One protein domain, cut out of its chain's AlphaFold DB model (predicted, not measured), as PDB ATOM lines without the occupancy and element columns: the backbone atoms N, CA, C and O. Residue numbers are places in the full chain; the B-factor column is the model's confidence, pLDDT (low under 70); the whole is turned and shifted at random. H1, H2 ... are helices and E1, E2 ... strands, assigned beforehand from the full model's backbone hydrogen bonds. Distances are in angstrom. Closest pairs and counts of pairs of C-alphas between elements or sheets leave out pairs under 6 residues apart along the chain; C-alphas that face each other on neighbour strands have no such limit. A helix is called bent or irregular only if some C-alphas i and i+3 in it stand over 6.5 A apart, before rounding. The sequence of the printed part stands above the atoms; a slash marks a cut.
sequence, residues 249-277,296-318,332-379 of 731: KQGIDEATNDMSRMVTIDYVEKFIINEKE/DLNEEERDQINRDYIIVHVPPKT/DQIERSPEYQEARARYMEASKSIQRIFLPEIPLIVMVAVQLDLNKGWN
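Overview. This is residues 249 to 277, 296 to 318 and 332 to 379 of the 731 residues of the protein "J domain-containing protein" of Thalassiosira oceanica (UniProt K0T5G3). A small, loose head round a short sheet of two strands, E1 and E2, with the short helices H2, H3 and H4, is at one end of a long helix, H5, which is bent but runs nearly straight. H1 lies side by side with the first arm, H5a, while residues 355 to 366 and 372 to 377 stick out with no other part beside them. The printed part has 100 residues, with five named helices and two named strands in the order H1 E1 H2 H3 E2 H4 H5; the sheet, in the order E1, E2, is parallel and the class is mostly helix. The whole is extended, a rod spanning 75 by 34 by 21 A, with a radius of gyration of the C-alphas of 22.8 A.

Arrangement. E1, residues 262 to 264, and E2, residues 310 to 312, are parallel neighbours at 46 degrees. N 263 and O 310 are within hydrogen-bond range at 2.9 A, and N 312 and O 263 at 3.0 A. H2, residues 265 to 273, comes closest to E2 with the C-alphas of Ile 265 and Ile 311, 6.5 A apart. H2 and H3, residues 299 to 308, are near each other, their closest C-alphas 8.4 A apart. For H4, residues 332 to 335, and E1, the closest C-alphas are those of Ile 334 and Thr 264, 7.1 A apart. H5, residues 338 to 374, was assigned as one helix by its hydrogen bonds but is bent, C-alphas 359 and 362 being 6.8 A apart; its arms H5a, residues 338 to 359, and H5b, residues 362 to 374, stand at a shallow tilt of 14 degrees. The closest C-alphas of E2 and H5a are those of Val 312 and Glu 339, 6.8 A apart. H1, residues 249 to 259, touches H5a, closest at the C-alphas of Ile 252 and Tyr 347, 5.3 A apart, with a shallow tilt of 24 degrees, opposite ways. H1 and H5b are apart. Every O i to N i+4 pair is within hydrogen-bond range in H1, H3, H5a and H5b, and 4 of 5 are in H2; H4 is too short for such a pair.

Along the chain. H1 begins at C-alpha 249 (285.683, 211.592, 198.874) and is 15.1 A long. E1 measures 7.2 A and E2 6.4 A. H2, 10.3 A, is only just irregular, with C-alphas 270 and 273 6.53 A apart. H3 measures 14.3 A and H4 4.8 A. H5a, 30.8 A, begins at C-alpha 338 (303.677, 225.580, 200.076), and H5b, 17.9 A, ends at C-alpha 374 (266.481, 198.336, 175.016).

Size, cuts and confidence. The two C-alphas farthest apart, those of Glu 277 and Gly 377, are 76.6 A apart. Residues 278 to 295 and 319 to 331 are not printed, with gaps of 16.6 A and 15.9 A between the C-alphas across the cuts. The links printed whole are tight. Mean pLDDT of the printed part is 76.3; it is under 70 at residues 271, 274 to 277, 313 to 318, 332 and 375 to 379.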
ATOM      1  N   LYS A 249     286.306 210.929 197.722       86.88
ATOM      2  CA  LYS A 249     285.683 211.592 198.874       86.88
ATOM      3  C   LYS A 249     286.611 211.588 200.092       86.88
ATOM      4  O   LYS A 249     286.701 212.619 200.738       86.88
ATOM      5  N   GLN A 250     287.296 210.483 200.394       88.69
ATOM      6  CA  GLN A 250     288.255 210.420 201.504       88.69
ATOM      7  C   GLN A 250     289.376 211.448 201.322       88.69
ATOM      8  O   GLN A 250     289.566 212.260 202.214       88.69
ATOM      9  N   GLY A 251     289.996 211.528 200.141       83.81
ATOM     10  CA  GLY A 251     291.012 212.547 199.849       83.81
ATOM     11  C   GLY A 251     290.495 213.991 199.932       83.81
ATOM     12  O   GLY A 251     291.238 214.882 200.329       83.81
ATOM     13  N   ILE A 252     289.212 214.238 199.626       83.75
ATOM     14  CA  ILE A 252     288.572 215.545 199.862       83.75
ATOM     15  C   ILE A 252     288.338 215.790 201.355       83.75
ATOM     16  O   ILE A 252     288.637 216.882 201.828       83.75
ATOM     17  N   ASP A 253     287.799 214.816 202.093       84.75
ATOM     18  CA  ASP A 253     287.542 214.930 203.534       84.75
ATOM     19  C   ASP A 253     288.862 215.163 204.302       84.75
ATOM     20  O   ASP A 253     288.912 216.010 205.190       84.75
ATOM     21  N   GLU A 254     289.929 214.455 203.919       86.19
ATOM     22  CA  GLU A 254     291.290 214.547 204.462       86.19
ATOM     23  C   GLU A 254     291.940 215.895 204.116       86.19
ATOM     24  O   GLU A 254     292.286 216.645 205.026       86.19
ATOM     25  N   ALA A 255     292.006 216.285 202.836       81.19
ATOM     26  CA  ALA A 255     292.582 217.577 202.449       81.19
ATOM     27  C   ALA A 255     291.801 218.774 203.028       81.19
ATOM     28  O   ALA A 255     292.406 219.754 203.453       81.19
ATOM     29  N   THR A 256     290.467 218.689 203.120       83.38
ATOM     30  CA  THR A 256     289.647 219.733 203.769       83.38
ATOM     31  C   THR A 256     289.927 219.802 205.272       83.38
ATOM     32  O   THR A 256     290.000 220.897 205.826       83.38
ATOM     33  N   ASN A 257     290.096 218.655 205.939       84.19
ATOM     34  CA  ASN A 257     290.478 218.594 207.349       84.19
ATOM     35  C   ASN A 257     291.854 219.233 207.579       84.19
ATOM     36  O   ASN A 257     291.989 220.062 208.477       84.19
ATOM     37  N   ASP A 258     292.841 218.910 206.748       82.44
ATOM     38  CA  ASP A 258     294.199 219.442 206.867       82.44
ATOM     39  C   ASP A 258     294.236 220.955 206.600       82.44
ATOM     40  O   ASP A 258     294.716 221.702 207.449       82.44
ATOM     41  N   MET A 259     293.602 221.433 205.520       80.19
ATOM     42  CA  MET A 259     293.436 222.872 205.248       80.19
ATOM     43  C   MET A 259     292.708 223.604 206.388       80.19
ATOM     44  O   MET A 259     293.046 224.741 206.698       80.19
ATOM     45  N   SER A 260     291.736 222.965 207.055       80.25
ATOM     46  CA  SER A 260     291.022 223.557 208.202       80.25
ATOM     47  C   SER A 260     291.819 223.582 209.514       80.25
ATOM     48  O   SER A 260     291.356 224.158 210.498       80.25
ATOM     49  N   ARG A 261     292.992 222.940 209.539       81.88
ATOM     50  CA  ARG A 261     293.888 222.818 210.700       81.88
ATOM     51  C   ARG A 261     295.216 223.551 210.503       81.88
ATOM     52  O   ARG A 261     296.020 223.568 211.431       81.88
ATOM     53  N   MET A 262     295.443 224.142 209.329       80.56
ATOM     54  CA  MET A 262     296.616 224.957 209.010       80.56
ATOM     55  C   MET A 262     296.567 226.306 209.732       80.56
ATOM     56  O   MET A 262     295.581 227.032 209.630       80.56
ATOM     57  N   VAL A 263     297.627 226.620 210.479       79.75
ATOM     58  CA  VAL A 263     297.717 227.790 211.367       79.75
ATOM     59  C   VAL A 263     299.154 228.334 211.373       79.75
ATOM     60  O   VAL A 263     300.118 227.567 211.322       79.75
ATOM     61  N   THR A 264     299.321 229.658 211.439       80.31
ATOM     62  CA  THR A 264     300.636 230.319 211.530       80.31
ATOM     63  C   THR A 264     301.207 230.276 212.953       80.31
ATOM     64  O   THR A 264     300.466 230.213 213.934       80.31
ATOM     65  N   ILE A 265     302.535 230.359 213.092       78.50
ATOM     66  CA  ILE A 265     303.199 230.358 214.413       78.50
ATOM     67  C   ILE A 265     302.718 231.526 215.295       78.50
ATOM     68  O   ILE A 265     302.438 231.301 216.471       78.50
ATOM     69  N   ASP A 266     302.543 232.732 214.732       71.12
ATOM     70  CA  ASP A 266     302.007 233.890 215.470       71.12
ATOM     71  C   ASP A 266     300.640 233.568 216.084       71.12
ATOM     72  O   ASP A 266     300.449 233.755 217.281       71.12
ATOM     73  N   TYR A 267     299.719 232.981 215.311       73.31
ATOM     74  CA  TYR A 267     298.403 232.594 215.815       73.31
ATOM     75  C   TYR A 267     298.495 231.541 216.930       73.31
ATOM     76  O   TYR A 267     297.801 231.661 217.941       73.31
ATOM     77  N   VAL A 268     299.360 230.525 216.793       75.56
ATOM     78  CA  VAL A 268     299.566 229.514 217.850       75.56
ATOM     79  C   VAL A 268     300.051 230.178 219.142       75.56
ATOM     80  O   VAL A 268     299.509 229.916 220.214       75.56
ATOM     81  N   GLU A 269     301.031 231.076 219.065       71.69
ATOM     82  CA  GLU A 269     301.572 231.762 220.242       71.69
ATOM     83  C   GLU A 269     300.535 232.712 220.871       71.69
ATOM     84  O   GLU A 269     300.280 232.661 222.075       71.69
ATOM     85  N   LYS A 270     299.864 233.517 220.054       70.69
ATOM     86  CA  LYS A 270     298.927 234.590 220.433       70.69
ATOM     87  C   LYS A 270     297.557 234.096 220.909       70.69
ATOM     88  O   LYS A 270     296.991 234.697 221.822       70.69
ATOM     89  N   PHE A 271     297.034 233.016 220.321       67.88
ATOM     90  CA  PHE A 271     295.655 232.541 220.519       67.88
ATOM     91  C   PHE A 271     295.519 231.081 220.986       67.88
ATOM     92  O   PHE A 271     294.395 230.648 221.231       67.88
ATOM     93  N   ILE A 272     296.611 230.317 221.128       72.00
ATOM     94  CA  ILE A 272     296.560 228.932 221.646       72.00
ATOM     95  C   ILE A 272     297.434 228.774 222.896       72.00
ATOM     96  O   ILE A 272     296.968 228.243 223.901       72.00
ATOM     97  N   ILE A 273     298.678 229.263 222.873       72.69
ATOM     98  CA  ILE A 273     299.606 229.170 224.012       72.69
ATOM     99  C   ILE A 273     299.263 230.204 225.087       72.69
ATOM    100  O   ILE A 273     299.174 229.858 226.262       72.69
ATOM    101  N   ASN A 274     299.053 231.464 224.695       66.81
ATOM    102  CA  ASN A 274     298.803 232.567 225.628       66.81
ATOM    103  C   ASN A 274     297.295 232.901 225.779       66.81
ATOM    104  O   ASN A 274     296.933 233.989 226.232       66.81
ATOM    105  N   GLU A 275     296.383 231.979 225.426       60.47
ATOM    106  CA  GLU A 275     294.931 232.214 225.510       60.47
ATOM    107  C   GLU A 275     294.388 232.054 226.948       60.47
ATOM    108  O   GLU A 275     293.827 231.025 227.323       60.47
ATOM    109  N   LYS A 276     294.462 233.144 227.725       51.16
ATOM    110  CA  LYS A 276     293.852 233.322 229.062       51.16
ATOM    111  C   LYS A 276     294.508 232.526 230.202       51.16
ATOM    112  O   LYS A 276     293.886 231.651 230.807       51.16
ATOM    113  N   GLU A 277     295.696 232.955 230.631       52.38
ATOM    114  CA  GLU A 277     295.959 232.909 232.074       52.38
ATOM    115  C   GLU A 277     295.037 233.933 232.764       52.38
ATOM    116  O   GLU A 277     295.079 235.130 232.472       52.38
ATOM    117  N   ASP A 296     309.448 227.121 223.309       79.12
ATOM    118  CA  ASP A 296     309.638 227.001 224.769       79.12
ATOM    119  C   ASP A 296     308.734 225.932 225.420       79.12
ATOM    120  O   ASP A 296     308.834 225.671 226.623       79.12
ATOM    121  N   LEU A 297     307.824 225.326 224.648       77.75
ATOM    122  CA  LEU A 297     306.893 224.297 225.120       77.75
ATOM    123  C   LEU A 297     307.592 222.982 225.487       77.75
ATOM    124  O   LEU A 297     308.577 222.573 224.861       77.75
ATOM    125  N   ASN A 298     307.020 222.251 226.449       84.00
ATOM    126  CA  ASN A 298     307.437 220.875 226.705       84.00
ATOM    127  C   ASN A 298     307.077 219.976 225.513       84.00
ATOM    128  O   ASN A 298     306.103 220.215 224.802       84.00
ATOM    129  N   GLU A 299     307.829 218.890 225.334       80.94
ATOM    130  CA  GLU A 299     307.639 217.941 224.229       80.94
ATOM    131  C   GLU A 299     306.204 217.381 224.175       80.94
ATOM    132  O   GLU A 299     305.584 217.403 223.119       80.94
ATOM    133  N   GLU A 300     305.613 217.023 225.322       82.44
ATOM    134  CA  GLU A 300     304.222 216.541 225.401       82.44
ATOM    135  C   GLU A 300     303.169 217.601 225.004       82.44
ATOM    136  O   GLU A 300     302.152 217.254 224.397       82.44
ATOM    137  N   GLU A 301     303.413 218.881 225.328       79.88
ATOM    138  CA  GLU A 301     302.533 220.022 225.014       79.88
ATOM    139  C   GLU A 301     302.627 220.378 223.524       79.88
ATOM    140  O   GLU A 301     301.613 220.502 222.834       79.88
ATOM    141  N   ARG A 302     303.855 220.466 223.004       79.75
ATOM    142  CA  ARG A 302     304.151 220.715 221.591       79.75
ATOM    143  C   ARG A 302     303.586 219.610 220.700       79.75
ATOM    144  O   ARG A 302     302.938 219.894 219.696       79.75
ATOM    145  N   ASP A 303     303.758 218.352 221.098       82.19
ATOM    146  CA  ASP A 303     303.184 217.209 220.391       82.19
ATOM    147  C   ASP A 303     301.651 217.183 220.485       82.19
ATOM    148  O   ASP A 303     301.008 216.577 219.632       82.19
ATOM    149  N   GLN A 304     301.034 217.819 221.490       83.88
ATOM    150  CA  GLN A 304     299.581 218.003 221.513       83.88
ATOM    151  C   GLN A 304     299.139 219.042 220.484       83.88
ATOM    152  O   GLN A 304     298.258 218.736 219.683       83.88
ATOM    153  N   ILE A 305     299.796 220.204 220.428       81.38
ATOM    154  CA  ILE A 305     299.497 221.224 219.413       81.38
ATOM    155  C   ILE A 305     299.679 220.648 217.999       81.38
ATOM    156  O   ILE A 305     298.776 220.793 217.185       81.38
ATOM    157  N   ASN A 306     300.750 219.893 217.733       82.88
ATOM    158  CA  ASN A 306     300.983 219.243 216.429       82.88
ATOM    159  C   ASN A 306     300.031 218.072 216.111       82.88
ATOM    160  O   ASN A 306     299.933 217.644 214.960       82.88
ATOM    161  N   ARG A 307     299.337 217.508 217.111       81.25
ATOM    162  CA  ARG A 307     298.252 216.538 216.878       81.25
ATOM    163  C   ARG A 307     296.946 217.228 216.505       81.25
ATOM    164  O   ARG A 307     296.175 216.660 215.734       81.25
ATOM    165  N   ASP A 308     296.714 218.440 216.995       79.38
ATOM    166  CA  ASP A 308     295.468 219.175 216.779       79.38
ATOM    167  C   ASP A 308     295.556 220.123 215.559       79.38
ATOM    168  O   ASP A 308     294.604 220.186 214.778       79.38
ATOM    169  N   TYR A 309     296.720 220.727 215.300       82.38
ATOM    170  CA  TYR A 309     296.983 221.731 214.256       82.38
ATOM    171  C   TYR A 309     298.176 221.367 213.356       82.38
ATOM    172  O   TYR A 309     299.065 220.612 213.748       82.38
ATOM    173  N   ILE A 310     298.202 221.932 212.148       81.31
ATOM    174  CA  ILE A 310     299.322 221.883 211.201       81.31
ATOM    175  C   ILE A 310     299.965 223.271 211.195       81.31
ATOM    176  O   ILE A 310     299.318 224.252 210.833       81.31
ATOM    177  N   ILE A 311     301.222 223.362 211.619       79.81
ATOM    178  CA  ILE A 311     301.938 224.638 211.705       79.81
ATOM    179  C   ILE A 311     302.559 224.958 210.348       79.81
ATOM    180  O   ILE A 311     303.309 224.151 209.806       79.81
ATOM    181  N   VAL A 312     302.229 226.136 209.825       77.94
ATOM    182  CA  VAL A 312     302.635 226.610 208.498       77.94
ATOM    183  C   VAL A 312     303.813 227.578 208.613       77.94
ATOM    184  O   VAL A 312     303.742 228.571 209.346       77.94
ATOM    185  N   HIS A 313     304.887 227.320 207.863       69.06
ATOM    186  CA  HIS A 313     306.104 228.135 207.884       69.06
ATOM    187  C   HIS A 313     306.101 229.217 206.793       69.06
ATOM    188  O   HIS A 313     306.777 229.110 205.771       69.06
ATOM    189  N   VAL A 314     305.369 230.309 207.032       62.97
ATOM    190  CA  VAL A 314     305.373 231.479 206.136       62.97
ATOM    191  C   VAL A 314     306.723 232.217 206.235       62.97
ATOM    192  O   VAL A 314     307.083 232.664 207.330       62.97
ATOM    193  N   PRO A 315     307.489 232.388 205.137       55.62
ATOM    194  CA  PRO A 315     308.700 233.203 205.156       55.62
ATOM    195  C   PRO A 315     308.337 234.689 205.335       55.62
ATOM    196  O   PRO A 315     307.372 235.159 204.726       55.62
ATOM    197  N   PRO A 316     309.091 235.463 206.139       51.84
ATOM    198  CA  PRO A 316     308.775 236.868 206.377       51.84
ATOM    199  C   PRO A 316     308.859 237.675 205.075       51.84
ATOM    200  O   PRO A 316     309.783 237.485 204.279       51.84
ATOM    201  N   LYS A 317     307.921 238.613 204.880       47.53
ATOM    202  CA  LYS A 317     307.934 239.541 203.738       47.53
ATOM    203  C   LYS A 317     309.314 240.187 203.595       47.53
ATOM    204  O   LYS A 317     309.823 240.795 204.536       47.53
ATOM    205  N   THR A 318     309.876 240.156 202.387       45.84
ATOM    206  CA  THR A 318     310.998 241.020 202.004       45.84
ATOM    207  C   THR A 318     310.497 242.459 201.898       45.84
ATOM    208  O   THR A 318     310.179 242.941 200.811       45.84
ATOM    209  N   ASP A 332     295.472 235.023 203.851       69.19
ATOM    210  CA  ASP A 332     296.258 235.189 202.618       69.19
ATOM    211  C   ASP A 332     297.703 234.704 202.824       69.19
ATOM    212  O   ASP A 332     298.310 234.101 201.933       69.19
ATOM    213  N   GLN A 333     298.227 234.876 204.043       72.19
ATOM    214  CA  GLN A 333     299.520 234.329 204.461       72.19
ATOM    215  C   GLN A 333     299.510 232.788 204.457       72.19
ATOM    216  O   GLN A 333     300.464 232.165 203.986       72.19
ATOM    217  N   ILE A 334     298.415 232.169 204.918       74.31
ATOM    218  CA  ILE A 334     298.211 230.714 204.841       74.31
ATOM    219  C   ILE A 334     298.020 230.273 203.380       74.31
ATOM    220  O   ILE A 334     298.678 229.322 202.958       74.31
ATOM    221  N   GLU A 335     297.204 230.971 202.576       76.12
ATOM    222  CA  GLU A 335     296.975 230.641 201.155       76.12
ATOM    223  C   GLU A 335     298.269 230.651 200.324       76.12
ATOM    224  O   GLU A 335     298.382 229.893 199.357       76.12
ATOM    225  N   ARG A 336     299.257 231.480 200.689       76.38
ATOM    226  CA  ARG A 336     300.554 231.577 199.998       76.38
ATOM    227  C   ARG A 336     301.529 230.437 200.328       76.38
ATOM    228  O   ARG A 336     302.501 230.255 199.598       76.38
ATOM    229  N   SER A 337     301.302 229.691 201.406       78.44
ATOM    230  CA  SER A 337     302.246 228.678 201.895       78.44
ATOM    231  C   SER A 337     302.344 227.433 200.993       78.44
ATOM    232  O   SER A 337     301.330 227.018 200.416       78.44
ATOM    233  N   PRO A 338     303.529 226.802 200.865       77.31
ATOM    234  CA  PRO A 338     303.677 225.580 200.076       77.31
ATOM    235  C   PRO A 338     302.826 224.430 200.636       77.31
ATOM    236  O   PRO A 338     302.219 223.698 199.859       77.31
ATOM    237  N   GLU A 339     302.691 224.316 201.961       80.00
ATOM    238  CA  GLU A 339     301.885 223.279 202.615       80.00
ATOM    239  C   GLU A 339     300.393 223.404 202.246       80.00
ATOM    240  O   GLU A 339     299.739 222.406 201.925       80.00
ATOM    241  N   TYR A 340     299.850 224.629 202.231       81.38
ATOM    242  CA  TYR A 340     298.472 224.878 201.795       81.38
ATOM    243  C   TYR A 340     298.295 224.640 200.296       81.38
ATOM    244  O   TYR A 340     297.295 224.050 199.889       81.38
ATOM    245  N   GLN A 341     299.252 225.061 199.461       80.06
ATOM    246  CA  GLN A 341     299.189 224.830 198.014       80.06
ATOM    247  C   GLN A 341     299.231 223.333 197.672       80.06
ATOM    248  O   GLN A 341     298.467 222.890 196.813       80.06
ATOM    249  N   GLU A 342     300.017 222.531 198.396       82.81
ATOM    250  CA  GLU A 342     300.037 221.075 198.243       82.81
ATOM    251  C   GLU A 342     298.685 220.448 198.640       82.81
ATOM    252  O   GLU A 342     298.069 219.729 197.849       82.81
ATOM    253  N   ALA A 343     298.141 220.785 199.817       79.62
ATOM    254  CA  ALA A 343     296.830 220.289 200.251       79.62
ATOM    255  C   ALA A 343     295.690 220.721 199.301       79.62
ATOM    256  O   ALA A 343     294.810 219.920 198.962       79.62
ATOM    257  N   ARG A 344     295.745 221.959 198.794       82.06
ATOM    258  CA  ARG A 344     294.839 222.505 197.770       82.06
ATOM    259  C   ARG A 344     294.952 221.737 196.451       82.06
ATOM    260  O   ARG A 344     293.923 221.464 195.831       82.06
ATOM    261  N   ALA A 345     296.157 221.346 196.030       81.50
ATOM    262  CA  ALA A 345     296.375 220.521 194.843       81.50
ATOM    263  C   ALA A 345     295.762 219.117 195.006       81.50
ATOM    264  O   ALA A 345     294.984 218.693 194.143       81.50
ATOM    265  N   ARG A 346     295.999 218.449 196.149       79.50
ATOM    266  CA  ARG A 346     295.370 217.155 196.492       79.50
ATOM    267  C   ARG A 346     293.834 217.247 196.446       79.50
ATOM    268  O   ARG A 346     293.181 216.431 195.789       79.50
ATOM    269  N   TYR A 347     293.248 218.280 197.066       81.94
ATOM    270  CA  TYR A 347     291.802 218.556 197.018       81.94
ATOM    271  C   TYR A 347     291.293 218.752 195.576       81.94
ATOM    272  O   TYR A 347     290.247 218.214 195.196       81.94
ATOM    273  N   MET A 348     292.029 219.505 194.752       78.88
ATOM    274  CA  MET A 348     291.643 219.814 193.374       78.88
ATOM    275  C   MET A 348     291.663 218.581 192.460       78.88
ATOM    276  O   MET A 348     290.693 218.375 191.727       78.88
ATOM    277  N   GLU A 349     292.691 217.725 192.512       80.00
ATOM    278  CA  GLU A 349     292.724 216.494 191.701       80.00
ATOM    279  C   GLU A 349     291.672 215.475 192.177       80.00
ATOM    280  O   GLU A 349     290.986 214.869 191.347       80.00
ATOM    281  N   ALA A 350     291.430 215.355 193.489       79.12
ATOM    282  CA  ALA A 350     290.349 214.523 194.023       79.12
ATOM    283  C   ALA A 350     288.959 215.010 193.551       79.12
ATOM    284  O   ALA A 350     288.157 214.226 193.029       79.12
ATOM    285  N   SER A 351     288.699 216.321 193.613       78.69
ATOM    286  CA  SER A 351     287.476 216.956 193.091       78.69
ATOM    287  C   SER A 351     287.303 216.735 191.581       78.69
ATOM    288  O   SER A 351     286.239 216.313 191.115       78.69
ATOM    289  N   LYS A 352     288.371 216.920 190.800       78.38
ATOM    290  CA  LYS A 352     288.433 216.662 189.350       78.38
ATOM    291  C   LYS A 352     288.215 215.177 189.021       78.38
ATOM    292  O   LYS A 352     287.557 214.867 188.027       78.38
ATOM    293  N   SER A 353     288.676 214.249 189.864       78.50
ATOM    294  CA  SER A 353     288.389 212.810 189.751       78.50
ATOM    295  C   SER A 353     286.893 212.518 189.927       78.50
ATOM    296  O   SER A 353     286.309 211.827 189.090       78.50
ATOM    297  N   ILE A 354     286.226 213.127 190.920       81.31
ATOM    298  CA  ILE A 354     284.761 213.040 191.072       81.31
ATOM    299  C   ILE A 354     284.046 213.626 189.844       81.31
ATOM    300  O   ILE A 354     283.151 212.981 189.295       81.31
ATOM    301  N   GLN A 355     284.455 214.800 189.354       77.69
ATOM    302  CA  GLN A 355     283.855 215.414 188.161       77.69
ATOM    303  C   GLN A 355     283.993 214.517 186.916       77.69
ATOM    304  O   GLN A 355     283.009 214.303 186.204       77.69
ATOM    305  N   ARG A 356     285.169 213.911 186.691       76.25
ATOM    306  CA  ARG A 356     285.399 212.914 185.625       76.25
ATOM    307  C   ARG A 356     284.502 211.677 185.765       76.25
ATOM    308  O   ARG A 356     284.070 211.132 184.753       76.25
ATOM    309  N   ILE A 357     284.177 211.237 186.981       82.00
ATOM    310  CA  ILE A 357     283.270 210.096 187.183       82.00
ATOM    311  C   ILE A 357     281.812 210.490 186.882       82.00
ATOM    312  O   ILE A 357     281.102 209.765 186.182       82.00
ATOM    313  N   PHE A 358     281.356 211.643 187.379       78.75
ATOM    314  CA  PHE A 358     279.949 212.053 187.288       78.75
ATOM    315  C   PHE A 358     279.530 212.655 185.935       78.75
ATOM    316  O   PHE A 358     278.375 212.468 185.552       78.75
ATOM    317  N   LEU A 359     280.410 213.362 185.211       74.19
ATOM    318  CA  LEU A 359     280.037 214.050 183.963       74.19
ATOM    319  C   LEU A 359     280.113 213.130 182.722       74.19
ATOM    320  O   LEU A 359     279.072 212.925 182.095       74.19
ATOM    321  N   PRO A 360     281.272 212.555 182.334       75.38
ATOM    322  CA  PRO A 360     281.325 211.587 181.237       75.38
ATOM    323  C   PRO A 360     281.048 210.143 181.656       75.38
ATOM    324  O   PRO A 360     280.244 209.477 181.005       75.38
ATOM    325  N   GLU A 361     281.732 209.621 182.682       79.44
ATOM    326  CA  GLU A 361     281.885 208.166 182.842       79.44
ATOM    327  C   GLU A 361     280.563 207.481 183.245       79.44
ATOM    328  O   GLU A 361     280.152 206.524 182.584       79.44
ATOM    329  N   ILE A 362     279.840 207.988 184.253       83.50
ATOM    330  CA  ILE A 362     278.526 207.444 184.648       83.50
ATOM    331  C   ILE A 362     277.482 207.579 183.515       83.50
ATOM    332  O   ILE A 362     276.892 206.556 183.146       83.50
ATOM    333  N   PRO A 363     277.241 208.765 182.909       83.19
ATOM    334  CA  PRO A 363     276.264 208.896 181.828       83.19
ATOM    335  C   PRO A 363     276.602 208.060 180.590       83.19
ATOM    336  O   PRO A 363     275.681 207.528 179.970       83.19
ATOM    337  N   LEU A 364     277.887 207.880 180.261       82.50
ATOM    338  CA  LEU A 364     278.323 206.999 179.177       82.50
ATOM    339  C   LEU A 364     277.920 205.542 179.437       82.50
ATOM    340  O   LEU A 364     277.242 204.951 178.597       82.50
ATOM    341  N   ILE A 365     278.284 204.958 180.588       81.69
ATOM    342  CA  ILE A 365     277.951 203.549 180.874       81.69
ATOM    343  C   ILE A 365     276.428 203.360 180.963       81.69
ATOM    344  O   ILE A 365     275.906 202.365 180.462       81.69
ATOM    345  N   VAL A 366     275.692 204.323 181.530       83.12
ATOM    346  CA  VAL A 366     274.220 204.277 181.569       83.12
ATOM    347  C   VAL A 366     273.614 204.351 180.162       83.12
ATOM    348  O   VAL A 366     272.726 203.557 179.856       83.12
ATOM    349  N   MET A 367     274.083 205.245 179.283       78.56
ATOM    350  CA  MET A 367     273.581 205.323 177.905       78.56
ATOM    351  C   MET A 367     273.930 204.080 177.083       78.56
ATOM    352  O   MET A 367     273.057 203.571 176.384       78.56
ATOM    353  N   VAL A 368     275.152 203.551 177.206       79.62
ATOM    354  CA  VAL A 368     275.573 202.309 176.537       79.62
ATOM    355  C   VAL A 368     274.721 201.124 177.006       79.62
ATOM    356  O   VAL A 368     274.171 200.412 176.169       79.62
ATOM    357  N   ALA A 369     274.517 200.949 178.317       80.50
ATOM    358  CA  ALA A 369     273.647 199.897 178.852       80.50
ATOM    359  C   ALA A 369     272.200 200.030 178.348       80.50
ATOM    360  O   ALA A 369     271.629 199.069 177.838       80.50
ATOM    361  N   VAL A 370     271.619 201.234 178.417       80.25
ATOM    362  CA  VAL A 370     270.246 201.514 177.962       80.25
ATOM    363  C   VAL A 370     270.066 201.275 176.462       80.25
ATOM    364  O   VAL A 370     269.012 200.790 176.049       80.25
ATOM    365  N   GLN A 371     271.059 201.622 175.647       76.44
ATOM    366  CA  GLN A 371     271.020 201.434 174.200       76.44
ATOM    367  C   GLN A 371     271.157 199.949 173.820       76.44
ATOM    368  O   GLN A 371     270.453 199.502 172.917       76.44
ATOM    369  N   LEU A 372     271.995 199.181 174.528       74.06
ATOM    370  CA  LEU A 372     272.189 197.745 174.286       74.06
ATOM    371  C   LEU A 372     271.029 196.878 174.814       74.06
ATOM    372  O   LEU A 372     270.589 195.976 174.109       74.06
ATOM    373  N   ASP A 373     270.502 197.154 176.013       78.12
ATOM    374  CA  ASP A 373     269.410 196.363 176.614       78.12
ATOM    375  C   ASP A 373     268.023 196.682 176.028       78.12
ATOM    376  O   ASP A 373     267.141 195.824 176.039       78.12
ATOM    377  N   LEU A 374     267.794 197.907 175.532       73.25
ATOM    378  CA  LEU A 374     266.481 198.336 175.016       73.25
ATOM    379  C   LEU A 374     266.448 198.582 173.498       73.25
ATOM    380  O   LEU A 374     265.409 199.011 173.000       73.25
ATOM    381  N   ASN A 375     267.563 198.349 172.791       64.06
ATOM    382  CA  ASN A 375     267.748 198.496 171.339       64.06
ATOM    383  C   ASN A 375     266.974 199.682 170.721       64.06
ATOM    384  O   ASN A 375     266.140 199.526 169.828       64.06
ATOM    385  N   LYS A 376     267.198 200.894 171.248       61.66
ATOM    386  CA  LYS A 376     266.358 202.072 170.957       61.66
ATOM    387  C   LYS A 376     266.624 202.738 169.603       61.66
ATOM    388  O   LYS A 376     266.014 203.767 169.315       61.66
ATOM    389  N   GLY A 377     267.540 202.201 168.795       57.56
ATOM    390  CA  GLY A 377     267.897 202.764 167.491       57.56
ATOM    391  C   GLY A 377     268.501 204.173 167.557       57.56
ATOM    392  O   GLY A 377     268.436 204.908 166.577       57.56
ATOM    393  N   TRP A 378     269.050 204.594 168.705       66.38
ATOM    394  CA  TRP A 378     269.710 205.899 168.815       66.38
ATOM    395  C   TRP A 378     271.023 205.930 168.022       66.38
ATOM    396  O   TRP A 378     271.749 204.939 167.968       66.38
ATOM    397  N   ASN A 379     271.370 207.090 167.462       68.25
ATOM    398  CA  ASN A 379     272.659 207.285 166.800       68.25
ATOM    399  C   ASN A 379     273.810 207.156 167.810       68.25
ATOM    400  O   ASN A 379     273.794 207.780 168.872       68.25
TER     401      ASN A 379